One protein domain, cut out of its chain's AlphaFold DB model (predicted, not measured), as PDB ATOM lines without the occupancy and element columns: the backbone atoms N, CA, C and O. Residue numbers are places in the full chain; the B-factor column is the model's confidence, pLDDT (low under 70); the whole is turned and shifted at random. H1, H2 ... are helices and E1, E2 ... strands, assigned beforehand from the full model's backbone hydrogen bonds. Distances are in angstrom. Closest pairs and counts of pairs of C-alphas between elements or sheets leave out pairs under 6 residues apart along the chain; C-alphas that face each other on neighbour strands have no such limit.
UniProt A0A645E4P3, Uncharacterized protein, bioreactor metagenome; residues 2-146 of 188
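AT A GLANCE: This is residues 2 to 146 of the 188 residues of an uncharacterized protein of bioreactor metagenome (UniProt A0A645E4P3). The long helix H4 runs through the middle, with the two-stranded sheet E1 E2 and the helix H1 packed along one side of it and H6 and the short H5 on the other, where the small sheet E3 E4 lies farther out. H3 folds back from the start of H4 on the same side as H1, while H2 lies beyond the far end of the sheet E1 E2. The printed part has 145 residues, with six named helices and four named strands in the order H1 E1 H2 E2 H3 H4 E3 H5 H6 E4; E1 and E2 are antiparallel, E3 and E4 parallel, and the class is mostly helix. It is compact, with a radius of gyration of the C-alphas of 16.3 A and spans of 49 by 39 by 26 A.

IN THESE COORDINATES: E1 is residues 17 to 21, 13.4 A long, and E2 is residues 47 to 51, 13.8 A long. H4, residues 74 to 98, is 36.2 A long, from C-alpha 74 at (10.990, 91.260, 153.313) to C-alpha 98 at (-15.351, 66.564, 155.096). H1 is residues 2 to 14, 18.5 A; H3 is residues 58 to 72, 20.9 A; H6 is residues 120 to 130, 15.5 A. H2 is residues 36 to 41 and H5 residues 113 to 116. E3 is residues 108 to 111, and E4, residues 141 to 144, ends at C-alpha 144 at (-11.352, 86.004, 140.357).

HOW THE PARTS SIT: E1 and E2 are antiparallel neighbours, with N 18 and O 50 2.8 A apart. The closest C-alphas of E1 and H4, Glu 20 and Val 95, are 6.2 A apart. H4 is the hub, touching four helices. It touches H1, closest C-alphas Ala 10 and Val 84 at 5.2 A, at a steep tilt of 48 degrees, the same way. H3 and H4 form a helical hairpin, closest at C-alphas Ile 68 and Val 77, 6.1 A. H1 and H3 only just touch, with 3 pairs of C-alphas within 8 A, the closest Ile 13 and Leu 61 at 6.7 A. H4 touches H6 at Ala 86 and Val 124, their closest C-alphas, 5.1 A, at a steep tilt of 40 degrees, the same way. H4 touches H5 at Met 85 and Gly 115, their closest C-alphas, 6.6 A. E3 and E4 are parallel neighbours, with N 110 and O 142 2.9 A apart; E3, H5, H6 and E4 make a strand-helix-strand unit, two parallel neighbour strands with helices between, with a right-handed crossover. H2 touches no helix. In H1, H2, H3 and H4 every O i to N i+4 pair is within hydrogen-bond range; in H6 6 of 7 are, and H5 is too short for such a pair.

THE WHOLE: The two C-alphas farthest apart, those of Met 41 and Asn 71, are 49.4 A apart. The printed part has no cut. The link from E1 to H2 is long, with 14 residues, of which 28 to 29 pair with 32 to 33, antiparallel. The mean pLDDT of the printed part is 93.6, and no printed residue is under 70.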
ATOM      1  N   LYS A   2      17.002  78.654 150.942       76.75
ATOM      2  CA  LYS A   2      15.826  79.535 151.124       76.75
ATOM      3  C   LYS A   2      14.467  78.809 151.104       76.75
ATOM      4  O   LYS A   2      13.629  79.131 151.931       76.75
ATOM      5  N   ALA A   3      14.280  77.807 150.238       85.12
ATOM      6  CA  ALA A   3      13.028  77.034 150.161       85.12
ATOM      7  C   ALA A   3      12.691  76.309 151.477       85.12
ATOM      8  O   ALA A   3      11.618  76.508 152.029       85.12
ATOM      9  N   LYS A   4      13.661  75.580 152.046       91.31
ATOM     10  CA  LYS A   4      13.492  74.879 153.327       91.31
ATOM     11  C   LYS A   4      13.112  75.825 154.475       91.31
ATOM     12  O   LYS A   4      12.243  75.502 155.269       91.31
ATOM     13  N   ALA A   5      13.718  77.015 154.528       93.06
ATOM     14  CA  ALA A   5      13.354  78.016 155.527       93.06
ATOM     15  C   ALA A   5      11.895  78.475 155.369       93.06
ATOM     16  O   ALA A   5      11.181  78.573 156.361       93.06
ATOM     17  N   ILE A   6      11.441  78.726 154.133       95.56
ATOM     18  CA  ILE A   6      10.053  79.120 153.854       95.56
ATOM     19  C   ILE A   6       9.081  78.035 154.337       95.56
ATOM     20  O   ILE A   6       8.140  78.350 155.063       95.56
ATOM     21  N   GLU A   7       9.340  76.772 153.991       94.88
ATOM     22  CA  GLU A   7       8.529  75.622 154.415       94.88
ATOM     23  C   GLU A   7       8.481  75.481 155.944       94.88
ATOM     24  O   GLU A   7       7.409  75.299 156.522       94.88
ATOM     25  N   ASP A   8       9.624  75.624 156.623       96.50
ATOM     26  CA  ASP A   8       9.708  75.532 158.082       96.50
ATOM     27  C   ASP A   8       8.916  76.646 158.785       96.50
ATOM     28  O   ASP A   8       8.186  76.378 159.744       96.50
ATOM     29  N   TYR A   9       9.005  77.890 158.302       97.81
ATOM     30  CA  TYR A   9       8.199  78.989 158.839       97.81
ATOM     31  C   TYR A   9       6.711  78.807 158.544       97.81
ATOM     32  O   TYR A   9       5.892  79.022 159.439       97.81
ATOM     33  N   ALA A  10       6.349  78.391 157.328       97.38
ATOM     34  CA  ALA A  10       4.957  78.149 156.960       97.38
ATOM     35  C   ALA A  10       4.328  77.063 157.846       97.38
ATOM     36  O   ALA A  10       3.222  77.247 158.356       97.38
ATOM     37  N   ARG A  11       5.064  75.979 158.121       97.38
ATOM     38  CA  ARG A  11       4.652  74.919 159.049       97.38
ATOM     39  C   ARG A  11       4.421  75.449 160.467       97.38
ATOM     40  O   ARG A  11       3.334  75.256 161.003       97.38
ATOM     41  N   ARG A  12       5.382  76.190 161.034       97.75
ATOM     42  CA  ARG A  12       5.250  76.832 162.363       97.75
ATOM     43  C   ARG A  12       4.037  77.764 162.443       97.75
ATOM     44  O   ARG A  12       3.365  77.824 163.463       97.75
ATOM     45  N   ILE A  13       3.755  78.511 161.374       98.12
ATOM     46  CA  ILE A  13       2.587  79.396 161.305       98.12
ATOM     47  C   ILE A  13       1.292  78.578 161.254       98.12
ATOM     48  O   ILE A  13       0.341  78.897 161.963       98.12
ATOM     49  N   HIS A  14       1.249  77.501 160.468       97.56
ATOM     50  CA  HIS A  14       0.069  76.647 160.373       97.56
ATOM     51  C   HIS A  14      -0.295  75.936 161.677       97.56
ATOM     52  O   HIS A  14      -1.485  75.711 161.893       97.56
ATOM     53  N   GLU A  15       0.680  75.639 162.540       97.25
ATOM     54  CA  GLU A  15       0.453  75.118 163.899       97.25
ATOM     55  C   GLU A  15      -0.317  76.108 164.792       97.25
ATOM     56  O   GLU A  15      -0.982  75.702 165.742       97.25
ATOM     57  N   LEU A  16      -0.263  77.409 164.484       97.56
ATOM     58  CA  LEU A  16      -1.001  78.452 165.205       97.56
ATOM     59  C   LEU A  16      -2.390  78.725 164.610       97.56
ATOM     60  O   LEU A  16      -3.229  79.319 165.287       97.56
ATOM     61  N   ILE A  17      -2.619  78.328 163.353       97.69
ATOM     62  CA  ILE A  17      -3.857  78.582 162.612       97.69
ATOM     63  C   ILE A  17      -4.827  77.411 162.794       97.69
ATOM     64  O   ILE A  17      -4.524  76.264 162.449       97.69
ATOM     65  N   ILE A  18      -6.038  77.726 163.240       97.25
ATOM     66  CA  ILE A  18      -7.144  76.790 163.421       97.25
ATOM     67  C   ILE A  18      -8.148  76.995 162.288       97.25
ATOM     68  O   ILE A  18      -8.697  78.082 162.115       97.25
ATOM     69  N   ILE A  19      -8.376  75.936 161.508       97.69
ATOM     70  CA  ILE A  19      -9.372  75.903 160.432       97.69
ATOM     71  C   ILE A  19     -10.257  74.691 160.666       97.69
ATOM     72  O   ILE A  19      -9.778  73.560 160.600       97.69
ATOM     73  N   GLU A  20     -11.526  74.947 160.950       97.31
ATOM     74  CA  GLU A  20     -12.510  73.930 161.305       97.31
ATOM     75  C   GLU A  20     -13.935  74.437 161.058       97.31
ATOM     76  O   GLU A  20     -14.164  75.619 160.772       97.31
ATOM     77  N   LYS A  21     -14.908  73.532 161.183       97.00
ATOM     78  CA  LYS A  21     -16.308  73.920 161.341       97.00
ATOM     79  C   LYS A  21     -16.439  74.694 162.648       97.00
ATOM     80  O   LYS A  21     -16.038  74.197 163.694       97.00
ATOM     81  N   VAL A  22     -17.012  75.892 162.590       96.62
ATOM     82  CA  VAL A  22     -17.146  76.755 163.768       96.62
ATOM     83  C   VAL A  22     -17.961  76.026 164.850       96.62
ATOM     84  O   VAL A  22     -19.099  75.632 164.572       96.62
ATOM     85  N   PRO A  23     -17.422  75.853 166.074       93.94
ATOM     86  CA  PRO A  23     -18.140  75.177 167.152       93.94
ATOM     87  C   PRO A  23     -19.427  75.911 167.553       93.94
ATOM     88  O   PRO A  23     -19.500  77.140 167.503       93.94
ATOM     89  N   LYS A  24     -20.453  75.156 167.966       92.19
ATOM     90  CA  LYS A  24     -21.821  75.671 168.187       92.19
ATOM     91  C   LYS A  24     -21.928  76.721 169.292       92.19
ATOM     92  O   LYS A  24     -22.793  77.588 169.249       92.19
ATOM     93  N   ASP A  25     -21.060  76.623 170.288       92.62
ATOM     94  CA  ASP A  25     -21.000  77.482 171.466       92.62
ATOM     95  C   ASP A  25     -20.253  78.805 171.213       92.62
ATOM     96  O   ASP A  25     -20.289  79.720 172.043       92.62
ATOM     97  N   ARG A  26     -19.609  78.958 170.047       93.06
ATOM     98  CA  ARG A  26     -18.889  80.181 169.690       93.06
ATOM     99  C   ARG A  26     -19.847  81.322 169.364       93.06
ATOM    100  O   ARG A  26     -20.717  81.215 168.508       93.06
ATOM    101  N   LYS A  27     -19.605  82.475 169.991       94.62
ATOM    102  CA  LYS A  27     -20.245  83.763 169.647       94.62
ATOM    103  C   LYS A  27     -19.352  84.655 168.786       94.62
ATOM    104  O   LYS A  27     -19.810  85.634 168.199       94.62
ATOM    105  N   ARG A  28     -18.059  84.339 168.745       94.94
ATOM    106  CA  ARG A  28     -17.043  84.985 167.917       94.94
ATOM    107  C   ARG A  28     -16.073  83.926 167.411       94.94
ATOM    108  O   ARG A  28     -15.896  82.898 168.065       94.94
ATOM    109  N   TYR A  29     -15.501  84.190 166.247       94.56
ATOM    110  CA  TYR A  29     -14.423  83.405 165.668       94.56
ATOM    111  C   TYR A  29     -13.421  84.396 165.071       94.56
ATOM    112  O   TYR A  29     -13.769  85.187 164.186       94.56
ATOM    113  N   GLY A  30     -12.215  84.459 165.632       91.50
ATOM    114  CA  GLY A  30     -11.324  85.598 165.415       91.50
ATOM    115  C   GLY A  30     -11.957  86.920 165.874       91.50
ATOM    116  O   GLY A  30     -12.489  87.054 166.977       91.50
ATOM    117  N   SER A  31     -11.921  87.931 165.006       89.94
ATOM    118  CA  SER A  31     -12.554  89.231 165.264       89.94
ATOM    119  C   SER A  31     -14.039  89.279 164.885       89.94
ATOM    120  O   SER A  31     -14.717  90.261 165.206       89.94
ATOM    121  N   VAL A  32     -14.566  88.235 164.242       93.75
ATOM    122  CA  VAL A  32     -15.888  88.247 163.607       93.75
ATOM    123  C   VAL A  32     -16.945  87.689 164.566       93.75
ATOM    124  O   VAL A  32     -16.758  86.595 165.101       93.75
ATOM    125  N   PRO A  33     -18.056  88.407 164.822       94.81
ATOM    126  CA  PRO A  33     -19.200  87.835 165.524       94.81
ATOM    127  C   PRO A  33     -19.872  86.764 164.661       94.81
ATOM    128  O   PRO A  33     -20.098  86.967 163.470       94.81
ATOM    129  N   VAL A  34     -20.207  85.629 165.268       95.81
ATOM    130  CA  VAL A  34     -20.814  84.483 164.579       95.81
ATOM    131  C   VAL A  34     -22.042  83.986 165.337       95.81
ATOM    132  O   VAL A  34     -22.146  84.142 166.554       95.81
ATOM    133  N   ARG A  35     -22.979  83.383 164.600       95.56
ATOM    134  CA  ARG A  35     -24.185  82.721 165.123       95.56
ATOM    135  C   ARG A  35     -24.286  81.302 164.549       95.56
ATOM    136  O   ARG A  35     -25.058  81.082 163.615       95.56
ATOM    137  N   PRO A  36     -23.459  80.355 165.032       94.69
ATOM    138  CA  PRO A  36     -23.446  78.983 164.521       94.69
ATOM    139  C   PRO A  36     -24.783  78.271 164.735       94.69
ATOM    140  O   PRO A  36     -25.204  77.494 163.885       94.69
ATOM    141  N   ASP A  37     -25.476  78.604 165.825       93.31
ATOM    142  CA  ASP A  37     -26.841  78.177 166.128       93.31
ATOM    143  C   ASP A  37     -27.821  78.542 165.003       93.31
ATOM    144  O   ASP A  37     -28.513  77.682 164.462       93.31
ATOM    145  N   ALA A  38     -27.839  79.814 164.601       93.69
ATOM    146  CA  ALA A  38     -28.732  80.296 163.556       93.69
ATOM    147  C   ALA A  38     -28.359  79.723 162.185       93.69
ATOM    148  O   ALA A  38     -29.247  79.416 161.395       93.69
ATOM    149  N   ALA A  39     -27.061  79.564 161.908       94.12
ATOM    150  CA  ALA A  39     -26.583  78.969 160.666       94.12
ATOM    151  C   ALA A  39     -27.034  77.505 160.533       94.12
ATOM    152  O   ALA A  39     -27.560  77.121 159.490       94.12
ATOM    153  N   GLU A  40     -26.926  76.714 161.602       91.75
ATOM    154  CA  GLU A  40     -27.379  75.321 161.605       91.75
ATOM    155  C   GLU A  40     -28.891  75.204 161.365       91.75
ATOM    156  O   GLU A  40     -29.318  74.363 160.574       91.75
ATOM    157  N   MET A  41     -29.700  76.089 161.963       92.94
ATOM    158  CA  MET A  41     -31.158  76.102 161.766       92.94
ATOM    159  C   MET A  41     -31.580  76.277 160.299       92.94
ATOM    160  O   MET A  41     -32.649  75.807 159.916       92.94
ATOM    161  N   ILE A  42     -30.759  76.942 159.482       94.38
ATOM    162  CA  ILE A  42     -31.024  77.168 158.051       94.38
ATOM    163  C   ILE A  42     -30.184  76.262 157.136       94.38
ATOM    164  O   ILE A  42     -30.127  76.497 155.931       94.38
ATOM    165  N   GLY A  43     -29.521  75.240 157.691       92.00
ATOM    166  CA  GLY A  43     -28.700  74.301 156.924       92.00
ATOM    167  C   GLY A  43     -27.406  74.905 156.367       92.00
ATOM    168  O   GLY A  43     -26.889  74.428 155.360       92.00
ATOM    169  N   VAL A  44     -26.882  75.961 156.993       94.50
ATOM    170  CA  VAL A  44     -25.622  76.612 156.613       94.50
ATOM    171  C   VAL A  44     -24.485  76.114 157.502       94.50
ATOM    172  O   VAL A  44     -24.498  76.280 158.720       94.50
ATOM    173  N   THR A  45     -23.445  75.563 156.877       95.19
ATOM    174  CA  THR A  45     -22.200  75.195 157.561       95.19
ATOM    175  C   THR A  45     -21.260  76.394 157.624       95.19
ATOM    176  O   THR A  45     -20.830  76.913 156.595       95.19
ATOM    177  N   LEU A  46     -20.899  76.819 158.836       95.81
ATOM    178  CA  LEU A  46     -19.861  77.828 159.047       95.81
ATOM    179  C   LEU A  46     -18.493  77.156 159.159       95.81
ATOM    180  O   LEU A  46     -18.272  76.345 160.056       95.81
ATOM    181  N   ILE A  47     -17.566  77.533 158.282       96.62
ATOM    182  CA  ILE A  47     -16.157  77.134 158.348       96.62
ATOM    183  C   ILE A  47     -15.350  78.379 158.694       96.62
ATOM    184  O   ILE A  47     -15.451  79.400 158.013       96.62
ATOM    185  N   GLY A  48     -14.582  78.307 159.775       95.00
ATOM    186  CA  GLY A  48     -13.812  79.428 160.295       95.00
ATOM    187  C   GLY A  48     -12.311  79.263 160.080       95.00
ATOM    188  O   GLY A  48     -11.804  78.149 159.989       95.00
ATOM    189  N   CYS A  49     -11.595  80.389 160.056       95.50
ATOM    190  CA  CYS A  49     -10.139  80.462 160.193       95.50
ATOM    191  C   CYS A  49      -9.799  81.423 161.346       95.50
ATOM    192  O   CYS A  49     -10.199  82.587 161.304       95.50
ATOM    193  N   ASP A  50      -9.119  80.933 162.381       95.94
ATOM    194  CA  ASP A  50      -8.715  81.703 163.568       95.94
ATOM    195  C   ASP A  50      -7.261  81.384 163.927       95.94
ATOM    196  O   ASP A  50      -6.655  80.447 163.405       95.94
ATOM    197  N   VAL A  51      -6.682  82.184 164.813       95.38
ATOM    198  CA  VAL A  51      -5.323  82.020 165.317       95.38
ATOM    199  C   VAL A  51      -5.380  81.958 166.841       95.38
ATOM    200  O   VAL A  51      -5.441  82.982 167.527       95.38
ATOM    201  N   GLY A  52      -5.354  80.740 167.381       93.44
ATOM    202  CA  GLY A  52      -5.689  80.495 168.782       93.44
ATOM    203  C   GLY A  52      -7.189  80.658 169.029       93.44
ATOM    204  O   GLY A  52      -7.999  80.130 168.280       93.44
ATOM    205  N   GLU A  53      -7.557  81.391 170.076       94.12
ATOM    206  CA  GLU A  53      -8.951  81.679 170.421       94.12
ATOM    207  C   GLU A  53      -9.223  83.174 170.271       94.12
ATOM    208  O   GLU A  53      -8.686  83.989 171.022       94.12
ATOM    209  N   ASN A  54     -10.047  83.539 169.288       94.62
ATOM    210  CA  ASN A  54     -10.354  84.921 168.927       94.62
ATOM    211  C   ASN A  54      -9.092  85.769 168.687       94.62
ATOM    212  O   ASN A  54      -8.996  86.915 169.136       94.62
ATOM    213  N   GLY A  55      -8.104  85.196 167.999       94.62
ATOM    214  CA  GLY A  55      -6.827  85.848 167.722       94.62
ATOM    215  C   GLY A  55      -5.855  85.904 168.907       94.62
ATOM    216  O   GLY A  55      -4.891  86.671 168.855       94.62
ATOM    217  N   SER A  56      -6.050  85.115 169.971       96.25
ATOM    218  CA  SER A  56      -5.156  85.123 171.143       96.25
ATOM    219  C   SER A  56      -3.683  84.841 170.809       96.25
ATOM    220  O   SER A  56      -2.787  85.247 171.550       96.25
ATOM    221  N   TYR A  57      -3.397  84.199 169.671       97.12
ATOM    222  CA  TYR A  57      -2.037  83.915 169.202       97.12
ATOM    223  C   TYR A  57      -1.512  84.893 168.143       97.12
ATOM    224  O   TYR A  57      -0.412  84.691 167.623       97.12
ATOM    225  N   MET A  58      -2.215  85.995 167.866       95.00
ATOM    226  CA  MET A  58      -1.752  87.017 166.917       95.00
ATOM    227  C   MET A  58      -0.361  87.564 167.270       95.00
ATOM    228  O   MET A  58       0.475  87.720 166.384       95.00
ATOM    229  N   GLY A  59      -0.059  87.756 168.560       97.00
ATOM    230  CA  GLY A  59       1.276  88.181 169.000       97.00
ATOM    231  C   GLY A  59       2.388  87.189 168.630       97.00
ATOM    232  O   GLY A  59       3.480  87.603 168.243       97.00
ATOM    233  N   LYS A  60       2.102  85.877 168.664       97.44
ATOM    234  CA  LYS A  60       3.049  84.828 168.243       97.44
ATOM    235  C   LYS A  60       3.297  84.884 166.735       97.44
ATOM    236  O   LYS A  60       4.445  84.795 166.309       97.44
ATOM    237  N   LEU A  61       2.249  85.098 165.934       95.75
ATOM    238  CA  LEU A  61       2.398  85.302 164.488       95.75
ATOM    239  C   LEU A  61       3.235  86.543 164.168       95.75
ATOM    240  O   LEU A  61       4.134  86.474 163.330       95.75
ATOM    241  N   SER A  62       2.988  87.661 164.856       96.31
ATOM    242  CA  SER A  62       3.781  88.883 164.683       96.31
ATOM    243  C   SER A  62       5.254  88.668 165.035       96.31
ATOM    244  O   SER A  62       6.126  89.163 164.321       96.31
ATOM    245  N   ALA A  63       5.544  87.895 166.087       97.69
ATOM    246  CA  ALA A  63       6.912  87.544 166.457       97.69
ATOM    247  C   ALA A  63       7.615  86.720 165.363       97.69
ATOM    248  O   ALA A  63       8.742  87.052 164.999       97.69
ATOM    249  N   ILE A  64       6.935  85.726 164.775       97.50
ATOM    250  CA  ILE A  64       7.472  84.950 163.641       97.50
ATOM    251  C   ILE A  64       7.729  85.864 162.433       97.50
ATOM    252  O   ILE A  64       8.794  85.804 161.823       97.50
ATOM    253  N   GLY A  65       6.795  86.759 162.100       96.06
ATOM    254  CA  GLY A  65       6.985  87.720 161.008       96.06
ATOM    255  C   GLY A  65       8.209  88.620 161.217       96.06
ATOM    256  O   GLY A  65       8.991  88.840 160.290       96.06
ATOM    257  N   MET A  66       8.417  89.093 162.451       97.25
ATOM    258  CA  MET A  66       9.589  89.891 162.814       97.25
ATOM    259  C   MET A  66      10.891  89.083 162.740       97.25
ATOM    260  O   MET A  66      11.897  89.607 162.261       97.25
ATOM    261  N   GLU A  67      10.880  87.823 163.181       97.38
ATOM    262  CA  GLU A  67      12.007  86.887 163.075       97.38
ATOM    263  C   GLU A  67      12.435  86.711 161.611       97.38
ATOM    264  O   GLU A  67      13.601  86.934 161.274       97.38
ATOM    265  N   ILE A  68      11.484  86.418 160.716       96.94
ATOM    266  CA  ILE A  68      11.749  86.263 159.278       96.94
ATOM    267  C   ILE A  68      12.319  87.561 158.698       96.94
ATOM    268  O   ILE A  68      13.317  87.537 157.975       96.94
ATOM    269  N   CYS A  69      11.709  88.702 159.028       95.88
ATOM    270  CA  CYS A  69      12.137  89.995 158.509       95.88
ATOM    271  C   CYS A  69      13.576  90.339 158.925       95.88
ATOM    272  O   CYS A  69      14.339  90.826 158.095       95.88
ATOM    273  N   LYS A  70      13.961  90.063 160.179       96.38
ATOM    274  CA  LYS A  70      15.318  90.320 160.690       96.38
ATOM    275  C   LYS A  70      16.361  89.375 160.092       96.38
ATOM    276  O   LYS A  70      17.445  89.823 159.739       96.38
ATOM    277  N   ASN A  71      16.033  88.090 159.956       95.69
ATOM    278  CA  ASN A  71      16.998  87.064 159.551       95.69
ATOM    279  C   ASN A  71      17.133  86.915 158.029       95.69
ATOM    280  O   ASN A  71      18.169  86.471 157.532       95.69
ATOM    281  N   HIS A  72      16.077  87.236 157.276       94.62
ATOM    282  CA  HIS A  72      15.980  86.915 155.850       94.62
ATOM    283  C   HIS A  72      15.447  88.056 154.968       94.62
ATOM    284  O   HIS A  72      15.548  87.971 153.741       94.62
ATOM    285  N   GLY A  73      14.902  89.118 155.568       94.81
ATOM    286  CA  GLY A  73      14.359  90.279 154.863       94.81
ATOM    287  C   GLY A  73      12.941  90.090 154.310       94.81
ATOM    288  O   GLY A  73      12.373  88.996 154.295       94.81
ATOM    289  N   LEU A  74      12.368  91.192 153.817       94.69
ATOM    290  CA  LEU A  74      10.990  91.260 153.313       94.69
ATOM    291  C   LEU A  74      10.655  90.288 152.165       94.69
ATOM    292  O   LEU A  74       9.557  89.733 152.191       94.69
ATOM    293  N   PRO A  75      11.541  90.011 151.184       94.25
ATOM    294  CA  PRO A  75      11.209  89.072 150.110       94.25
ATOM    295  C   PRO A  75      10.841  87.672 150.621       94.25
ATOM    296  O   PRO A  75       9.947  87.031 150.074       94.25
ATOM    297  N   ILE A  76      11.491  87.211 151.696       95.62
ATOM    298  CA  ILE A  76      11.181  85.911 152.303       95.62
ATOM    299  C   ILE A  76       9.885  85.970 153.110       95.62
ATOM    300  O   ILE A  76       9.128  85.006 153.080       95.62
ATOM    301  N   VAL A  77       9.568  87.103 153.748       95.88
ATOM    302  CA  VAL A  77       8.256  87.303 154.390       95.88
ATOM    303  C   VAL A  77       7.126  87.111 153.374       95.88
ATOM    304  O   VAL A  77       6.193  86.359 153.642       95.88
ATOM    305  N   PHE A  78       7.221  87.726 152.191       95.12
ATOM    306  CA  PHE A  78       6.194  87.573 151.154       95.12
ATOM    307  C   PHE A  78       6.076  86.135 150.643       95.12
ATOM    308  O   PHE A  78       4.962  85.636 150.510       95.12
ATOM    309  N   ALA A  79       7.198  85.443 150.431       95.88
ATOM    310  CA  ALA A  79       7.178  84.040 150.023       95.88
ATOM    311  C   ALA A  79       6.526  83.128 151.083       95.88
ATOM    312  O   ALA A  79       5.744  82.248 150.741       95.88
ATOM    313  N   VAL A  80       6.783  83.373 152.375       97.25
ATOM    314  CA  VAL A  80       6.116  82.650 153.474       97.25
ATOM    315  C   VAL A  80       4.615  82.945 153.503       97.25
ATOM    316  O   VAL A  80       3.822  82.029 153.699       97.25
ATOM    317  N   ILE A  81       4.200  84.194 153.268       96.44
ATOM    318  CA  ILE A  81       2.775  84.551 153.170       96.44
ATOM    319  C   ILE A  81       2.104  83.824 151.996       96.44
ATOM    320  O   ILE A  81       0.940  83.439 152.105       96.44
ATOM    321  N   ASP A  82       2.793  83.645 150.868       96.81
ATOM    322  CA  ASP A  82       2.273  82.878 149.734       96.81
ATOM    323  C   ASP A  82       2.017  81.412 150.108       96.81
ATOM    324  O   ASP A  82       0.897  80.937 149.911       96.81
ATOM    325  N   GLU A  83       2.993  80.737 150.723       96.69
ATOM    326  CA  GLU A  83       2.858  79.342 151.172       96.69
ATOM    327  C   GLU A  83       1.768  79.164 152.236       96.69
ATOM    328  O   GLU A  83       0.892  78.311 152.098       96.69
ATOM    329  N   VAL A  84       1.762  80.014 153.270       97.56
ATOM    330  CA  VAL A  84       0.768  79.938 154.352       97.56
ATOM    331  C   VAL A  84      -0.642  80.123 153.804       97.56
ATOM    332  O   VAL A  84      -1.545  79.354 154.132       97.56
ATOM    333  N   MET A  85      -0.864  81.136 152.966       97.25
ATOM    334  CA  MET A  85      -2.207  81.410 152.457       97.25
ATOM    335  C   MET A  85      -2.688  80.335 151.480       97.25
ATOM    336  O   MET A  85      -3.872  80.001 151.503       97.25
ATOM    337  N   ALA A  86      -1.795  79.749 150.677       96.25
ATOM    338  CA  ALA A  86      -2.140  78.591 149.860       96.25
ATOM    339  C   ALA A  86      -2.562  77.396 150.735       96.25
ATOM    340  O   ALA A  86      -3.615  76.802 150.498       96.25
ATOM    341  N   GLY A  87      -1.815  77.110 151.808       96.50
ATOM    342  CA  GLY A  87      -2.170  76.071 152.774       96.50
ATOM    343  C   GLY A  87      -3.491  76.343 153.507       96.50
ATOM    344  O   GLY A  87      -4.268  75.419 153.738       96.50
ATOM    345  N   VAL A  88      -3.799  77.608 153.825       97.44
ATOM    346  CA  VAL A  88      -5.097  78.007 154.402       97.44
ATOM    347  C   VAL A  88      -6.235  77.669 153.441       97.44
ATOM    348  O   VAL A  88      -7.215  77.052 153.858       97.44
ATOM    349  N   VAL A  89      -6.104  78.018 152.156       96.00
ATOM    350  CA  VAL A  89      -7.111  77.695 151.130       96.00
ATOM    351  C   VAL A  89      -7.330  76.184 151.036       96.00
ATOM    352  O   VAL A  89      -8.475  75.736 151.066       96.00
ATOM    353  N   CYS A  90      -6.259  75.388 151.000       94.81
ATOM    354  CA  CYS A  90      -6.379  73.930 150.954       94.81
ATOM    355  C   CYS A  90      -7.098  73.358 152.174       94.81
ATOM    356  O   CYS A  90      -8.018  72.560 152.031       94.81
ATOM    357  N   ARG A  91      -6.728  73.806 153.377       96.94
ATOM    358  CA  ARG A  91      -7.355  73.351 154.625       96.94
ATOM    359  C   ARG A  91      -8.835  73.737 154.701       96.94
ATOM    360  O   ARG A  91      -9.640  72.938 155.168       96.94
ATOM    361  N   LEU A  92      -9.218  74.917 154.205       96.50
ATOM    362  CA  LEU A  92     -10.630  75.309 154.090       96.50
ATOM    363  C   LEU A  92     -11.406  74.345 153.181       96.50
ATOM    364  O   LEU A  92     -12.496  73.897 153.533       96.50
ATOM    365  N   ILE A  93     -10.819  73.991 152.036       94.75
ATOM    366  CA  ILE A  93     -11.399  73.051 151.071       94.75
ATOM    367  C   ILE A  93     -11.471  71.633 151.657       94.75
ATOM    368  O   ILE A  93     -12.469  70.945 151.460       94.75
ATOM    369  N   GLU A  94     -10.475  71.199 152.432       95.06
ATOM    370  CA  GLU A  94     -10.520  69.920 153.150       95.06
ATOM    371  C   GLU A  94     -11.673  69.854 154.151       95.06
ATOM    372  O   GLU A  94     -12.374  68.843 154.199       95.06
ATOM    373  N   VAL A  95     -11.894  70.912 154.940       96.88
ATOM    374  CA  VAL A  95     -13.038  70.964 155.864       96.88
ATOM    375  C   VAL A  95     -14.346  70.946 155.078       96.88
ATOM    376  O   VAL A  95     -15.227  70.154 155.393       96.88
ATOM    377  N   ALA A  96     -14.456  71.730 154.004       95.25
ATOM    378  CA  ALA A  96     -15.647  71.732 153.157       95.25
ATOM    379  C   ALA A  96     -15.932  70.348 152.542       95.25
ATOM    380  O   ALA A  96     -17.081  69.910 152.519       95.25
ATOM    381  N   LYS A  97     -14.896  69.618 152.109       93.25
ATOM    382  CA  LYS A  97     -15.021  68.236 151.623       93.25
ATOM    383  C   LYS A  97     -15.502  67.288 152.724       93.25
ATOM    384  O   LYS A  97     -16.399  66.490 152.475       93.25
ATOM    385  N   LYS A  98     -14.940  67.381 153.937       94.38
ATOM    386  CA  LYS A  98     -15.351  66.564 155.096       94.38
ATOM    387  C   LYS A  98     -16.808  66.812 155.496       94.38
ATOM    388  O   LYS A  98     -17.497  65.873 155.868       94.38
ATOM    389  N   GLU A  99     -17.277  68.049 155.358       94.88
ATOM    390  CA  GLU A  99     -18.668  68.443 155.612       94.88
ATOM    391  C   GLU A  99     -19.617  68.138 154.434       94.88
ATOM    392  O   GLU A  99     -20.782  68.527 154.472       94.88
ATOM    393  N   GLY A 100     -19.146  67.463 153.377       93.25
ATOM    394  CA  GLY A 100     -19.980  67.076 152.234       93.25
ATOM    395  C   GLY A 100     -20.412  68.242 151.340       93.25
ATOM    396  O   GLY A 100     -21.412  68.134 150.637       93.25
ATOM    397  N   LEU A 101     -19.679  69.360 151.360       93.19
ATOM    398  CA  LEU A 101     -19.979  70.562 150.570       93.19
ATOM    399  C   LEU A 101     -19.281  70.579 149.203       93.19
ATOM    400  O   LEU A 101     -19.531  71.474 148.397       93.19
ATOM    401  N   ILE A 102     -18.376  69.629 148.957       91.19
ATOM    402  CA  ILE A 102     -17.639  69.505 147.699       91.19
ATOM    403  C   ILE A 102     -17.993  68.176 147.043       91.19
ATOM    404  O   ILE A 102     -17.715  67.109 147.589       91.19
ATOM    405  N   PHE A 103     -18.561  68.272 145.848       86.81
ATOM    406  CA  PHE A 103     -18.949  67.152 144.996       86.81
ATOM    407  C   PHE A 103     -17.969  66.986 143.831       86.81
ATOM    408  O   PHE A 103     -17.247  67.921 143.483       86.81
ATOM    409  N   GLU A 104     -17.979  65.822 143.180       80.94
ATOM    410  CA  GLU A 104     -17.094  65.516 142.042       80.94
ATOM    411  C   GLU A 104     -17.240  66.498 140.867       80.94
ATOM    412  O   GLU A 104     -16.293  66.741 140.119       80.94
ATOM    413  N   ASP A 105     -18.425  67.087 140.695       82.81
ATOM    414  CA  ASP A 105     -18.710  68.061 139.647       82.81
ATOM    415  C   ASP A 105     -18.650  69.520 140.120       82.81
ATOM    416  O   ASP A 105     -19.024  70.420 139.360       82.81
ATOM    417  N   SER A 106     -18.133  69.773 141.324       87.25
ATOM    418  CA  SER A 106     -17.981  71.125 141.861       87.25
ATOM    419  C   SER A 106     -16.915  71.932 141.114       87.25
ATOM    420  O   SER A 106     -15.906  71.409 140.640       87.25
ATOM    421  N   THR A 107     -17.139  73.242 141.027       89.62
ATOM    422  CA  THR A 107     -16.150  74.227 140.566       89.62
ATOM    423  C   THR A 107     -15.799  75.122 141.745       89.62
ATOM    424  O   THR A 107     -16.690  75.614 142.437       89.62
ATOM    425  N   ILE A 108     -14.508  75.342 141.975       91.56
ATOM    426  CA  ILE A 108     -14.001  76.121 143.102       91.56
ATOM    427  C   ILE A 108     -13.622  77.514 142.603       91.56
ATOM    428  O   ILE A 108     -12.683  77.690 141.828       91.56
ATOM    429  N   GLY A 109     -14.365  78.519 143.059       91.88
ATOM    430  CA  GLY A 109     -14.026  79.923 142.847       91.88
ATOM    431  C   GLY A 109     -13.182  80.451 144.002       91.88
ATOM    432  O   GLY A 109     -13.615  80.394 145.151       91.88
ATOM    433  N   ILE A 110     -12.004  80.995 143.707       93.81
ATOM    434  CA  ILE A 110     -11.130  81.637 144.695       93.81
ATOM    435  C   ILE A 110     -11.089  83.127 144.388       93.81
ATOM    436  O   ILE A 110     -10.767  83.538 143.275       93.81
ATOM    437  N   THR A 111     -11.418  83.949 145.382       92.56
ATOM    438  CA  THR A 111     -11.460  85.402 145.224       92.56
ATOM    439  C   THR A 111     -10.842  86.136 146.405       92.56
ATOM    440  O   THR A 111     -10.618  85.560 147.470       92.56
ATOM    441  N   GLY A 112     -10.551  87.419 146.200       88.88
ATOM    442  CA  GLY A 112      -9.887  88.275 147.167       88.88
ATOM    443  C   GLY A 112      -8.367  88.141 147.128       88.88
ATOM    444  O   GLY A 112      -7.798  87.065 146.926       88.88
ATOM    445  N   ARG A 113      -7.681  89.262 147.382       90.62
ATOM    446  CA  ARG A 113      -6.209  89.354 147.316       90.62
ATOM    447  C   ARG A 113      -5.494  88.297 148.160       90.62
ATOM    448  O   ARG A 113      -4.411  87.862 147.796       90.62
ATOM    449  N   ALA A 114      -6.112  87.872 149.258       90.31
ATOM    450  CA  ALA A 114      -5.581  86.853 150.151       90.31
ATOM    451  C   ALA A 114      -5.338  85.497 149.459       90.31
ATOM    452  O   ALA A 114      -4.416  84.795 149.860       90.31
ATOM    453  N   GLY A 115      -6.118  85.148 148.427       90.94
ATOM    454  CA  GLY A 115      -6.003  83.872 147.709       90.94
ATOM    455  C   GLY A 115      -5.454  83.967 146.281       90.94
ATOM    456  O   GLY A 115      -5.019  82.949 145.751       90.94
ATOM    457  N   ILE A 116      -5.457  85.153 145.654       93.75
ATOM    458  CA  ILE A 116      -5.199  85.280 144.201       93.75
ATOM    459  C   ILE A 116      -3.897  86.003 143.821       93.75
ATOM    460  O   ILE A 116      -3.529  85.998 142.650       93.75
ATOM    461  N   THR A 117      -3.215  86.673 144.755       93.50
ATOM    462  CA  THR A 117      -1.998  87.448 144.445       93.50
ATOM    463  C   THR A 117      -0.719  86.661 144.713       93.50
ATOM    464  O   THR A 117      -0.731  85.653 145.420       93.50
ATOM    465  N   GLY A 118       0.405  87.142 144.175       93.88
ATOM    466  CA  GLY A 118       1.707  86.494 144.344       93.88
ATOM    467  C   GLY A 118       1.748  85.126 143.667       93.88
ATOM    468  O   GLY A 118       1.124  84.915 142.629       93.88
ATOM    469  N   ASN A 119       2.467  84.183 144.267       95.12
ATOM    470  CA  ASN A 119       2.576  82.813 143.770       95.12
ATOM    471  C   ASN A 119       1.439  81.893 144.268       95.12
ATOM    472  O   ASN A 119       1.427  80.701 143.958       95.12
ATOM    473  N   LYS A 120       0.464  82.425 145.024       95.75
ATOM    474  CA  LYS A 120      -0.617  81.635 145.644       95.75
ATOM    475  C   LYS A 120      -1.431  80.815 144.641       95.75
ATOM    476  O   LYS A 120      -1.639  79.643 144.937       95.75
ATOM    477  N   PRO A 121      -1.847  81.331 143.461       95.50
ATOM    478  CA  PRO A 121      -2.634  80.528 142.524       95.50
ATOM    479  C   PRO A 121      -1.932  79.233 142.114       95.50
ATOM    480  O   PRO A 121      -2.534  78.164 142.144       95.50
ATOM    481  N   LYS A 122      -0.626  79.307 141.823       95.38
ATOM    482  CA  LYS A 122       0.189  78.144 141.456       95.38
ATOM    483  C   LYS A 122       0.298  77.137 142.603       95.38
ATOM    484  O   LYS A 122       0.170  75.936 142.378       95.38
ATOM    485  N   LEU A 123       0.530  77.623 143.822       95.62
ATOM    486  CA  LEU A 123       0.638  76.781 145.018       95.62
ATOM    487  C   LEU A 123      -0.691  76.095 145.353       95.62
ATOM    488  O   LEU A 123      -0.713  74.903 145.654       95.62
ATOM    489  N   VAL A 124      -1.800  76.830 145.245       95.50
ATOM    490  CA  VAL A 124      -3.143  76.289 145.455       95.50
ATOM    491  C   VAL A 124      -3.457  75.214 144.420       95.50
ATOM    492  O   VAL A 124      -3.871  74.131 144.816       95.50
ATOM    493  N   LEU A 125      -3.212  75.448 143.126       94.75
ATOM    494  CA  LEU A 125      -3.441  74.427 142.095       94.75
ATOM    495  C   LEU A 125      -2.672  73.135 142.402       94.75
ATOM    496  O   LEU A 125      -3.289  72.080 142.515       94.75
ATOM    497  N   GLY A 126      -1.365  73.224 142.675       93.56
ATOM    498  CA  GLY A 126      -0.553  72.044 142.997       93.56
ATOM    499  C   GLY A 126      -0.974  71.325 144.286       93.56
ATOM    500  O   GLY A 126      -0.739  70.129 144.449       93.56
ATOM    501  N   CYS A 127      -1.609  72.030 145.220       91.31
ATOM    502  CA  CYS A 127      -2.198  71.430 146.409       91.31
ATOM    503  C   CYS A 127      -3.520  70.707 146.096       91.31
ATOM    504  O   CYS A 127      -3.724  69.572 146.525       91.31
ATOM    505  N   LEU A 128      -4.395  71.324 145.302       91.25
ATOM    506  CA  LEU A 128      -5.684  70.752 144.914       91.25
ATOM    507  C   LEU A 128      -5.543  69.533 143.990       91.25
ATOM    508  O   LEU A 128      -6.337  68.598 144.104       91.25
ATOM    509  N   GLU A 129      -4.510  69.497 143.142       91.19
ATOM    510  CA  GLU A 129      -4.129  68.297 142.381       91.19
ATOM    511  C   GLU A 129      -3.843  67.116 143.315       91.19
ATOM    512  O   GLU A 129      -4.392  66.031 143.134       91.19
ATOM    513  N   LYS A 130      -3.052  67.335 144.376       91.31
ATOM    514  CA  LYS A 130      -2.727  66.294 145.369       91.31
ATOM    515  C   LYS A 130      -3.955  65.809 146.142       91.31
ATOM    516  O   LYS A 130      -3.987  64.659 146.569       91.31
ATOM    517  N   MET A 131      -4.967  66.660 146.311       87.69
ATOM    518  CA  MET A 131      -6.240  66.303 146.954       87.69
ATOM    519  C   MET A 131      -7.172  65.476 146.051       87.69
ATOM    520  O   MET A 131      -8.224  65.027 146.524       87.69
ATOM    521  N   ASN A 132      -6.805  65.291 144.776       86.44
ATOM    522  CA  ASN A 132      -7.559  64.560 143.758       86.44
ATOM    523  C   ASN A 132      -9.040  64.980 143.706       86.44
ATOM    524  O   ASN A 132      -9.948  64.152 143.750       86.44
ATOM    525  N   LEU A 133      -9.287  66.297 143.711       81.69
ATOM    526  CA  LEU A 133     -10.643  66.861 143.691       81.69
ATOM    527  C   LEU A 133     -11.336  66.696 142.339       81.69
ATOM    528  O   LEU A 133     -12.559  66.613 142.286       81.69
ATOM    529  N   ALA A 134     -10.560  66.663 141.261       82.44
ATOM    530  CA  ALA A 134     -11.037  66.433 139.910       82.44
ATOM    531  C   ALA A 134      -9.902  65.842 139.058       82.44
ATOM    532  O   ALA A 134      -8.736  66.119 139.348       82.44
ATOM    533  N   PRO A 135     -10.217  65.120 137.965       83.19
ATOM    534  CA  PRO A 135      -9.204  64.598 137.042       83.19
ATOM    535  C   PRO A 135      -8.294  65.681 136.451       83.19
ATOM    536  O   PRO A 135      -7.121  65.433 136.190       83.19
ATOM    537  N   LYS A 136      -8.840  66.884 136.235       88.38
ATOM    538  CA  LYS A 136      -8.106  68.057 135.758       88.38
ATOM    539  C   LYS A 136      -8.552  69.283 136.540       88.38
ATOM    540  O   LYS A 136      -9.647  69.803 136.321       88.38
ATOM    541  N   ILE A 137      -7.719  69.709 137.488       89.00
ATOM    542  CA  ILE A 137      -8.078  70.775 138.426       89.00
ATOM    543  C   ILE A 137      -8.199  72.139 137.741       89.00
ATOM    544  O   ILE A 137      -9.065  72.930 138.107       89.00
ATOM    545  N   ASP A 138      -7.392  72.375 136.706       87.50
ATOM    546  CA  ASP A 138      -7.354  73.633 135.955       87.50
ATOM    547  C   ASP A 138      -8.701  73.974 135.312       87.50
ATOM    548  O   ASP A 138      -9.066  75.140 135.203       87.50
ATOM    549  N   ASP A 139      -9.486  72.957 134.947       88.88
ATOM    550  CA  ASP A 139     -10.817  73.149 134.363       88.88
ATOM    551  C   ASP A 139     -11.893  73.390 135.442       88.88
ATOM    552  O   ASP A 139     -13.041  73.720 135.137       88.88
ATOM    553  N   ARG A 140     -11.545  73.211 136.723       89.50
ATOM    554  CA  ARG A 140     -12.465  73.256 137.869       89.50
ATOM    555  C   ARG A 140     -12.168  74.373 138.857       89.50
ATOM    556  O   ARG A 140     -12.958  74.556 139.780       89.50
ATOM    557  N   VAL A 141     -11.089  75.129 138.680       92.44
ATOM    558  CA  VAL A 141     -10.716  76.232 139.570       92.44
ATOM    559  C   VAL A 141     -10.700  77.540 138.798       92.44
ATOM    560  O   VAL A 141     -10.139  77.628 137.711       92.44
ATOM    561  N   VAL A 142     -11.297  78.581 139.375       91.88
ATOM    562  CA  VAL A 142     -11.274  79.929 138.798       91.88
ATOM    563  C   VAL A 142     -10.792  80.918 139.849       91.88
ATOM    564  O   VAL A 142     -11.385  81.034 140.921       91.88
ATOM    565  N   PHE A 143      -9.734  81.660 139.526       93.12
ATOM    566  CA  PHE A 143      -9.262  82.784 140.332       93.12
ATOM    567  C   PHE A 143      -9.905  84.074 139.823       93.12
ATOM    568  O   PHE A 143      -9.808  84.393 138.638       93.12
ATOM    569  N   VAL A 144     -10.575  84.809 140.710       90.44
ATOM    570  CA  VAL A 144     -11.352  86.004 140.357       90.44
ATOM    571  C   VAL A 144     -10.978  87.162 141.273       90.44
ATOM    572  O   VAL A 144     -10.969  87.020 142.494       90.44
ATOM    573  N   ASP A 145     -10.720  88.325 140.684       86.19
ATOM    574  CA  ASP A 145     -10.451  89.589 141.376       86.19
ATOM    575  C   ASP A 145     -11.575  89.980 142.353       86.19
ATOM    576  O   ASP A 145     -11.340  90.060 143.559       86.19
ATOM    577  N   ASP A 146     -12.798  90.103 141.838       85.50
ATOM    578  CA  ASP A 146     -13.978  90.615 142.536       85.50
ATOM    579  C   ASP A 146     -15.174  89.664 142.379       85.50
ATOM    580  O   ASP A 146     -16.219  90.004 141.814       85.50
TER     581      ASP A 146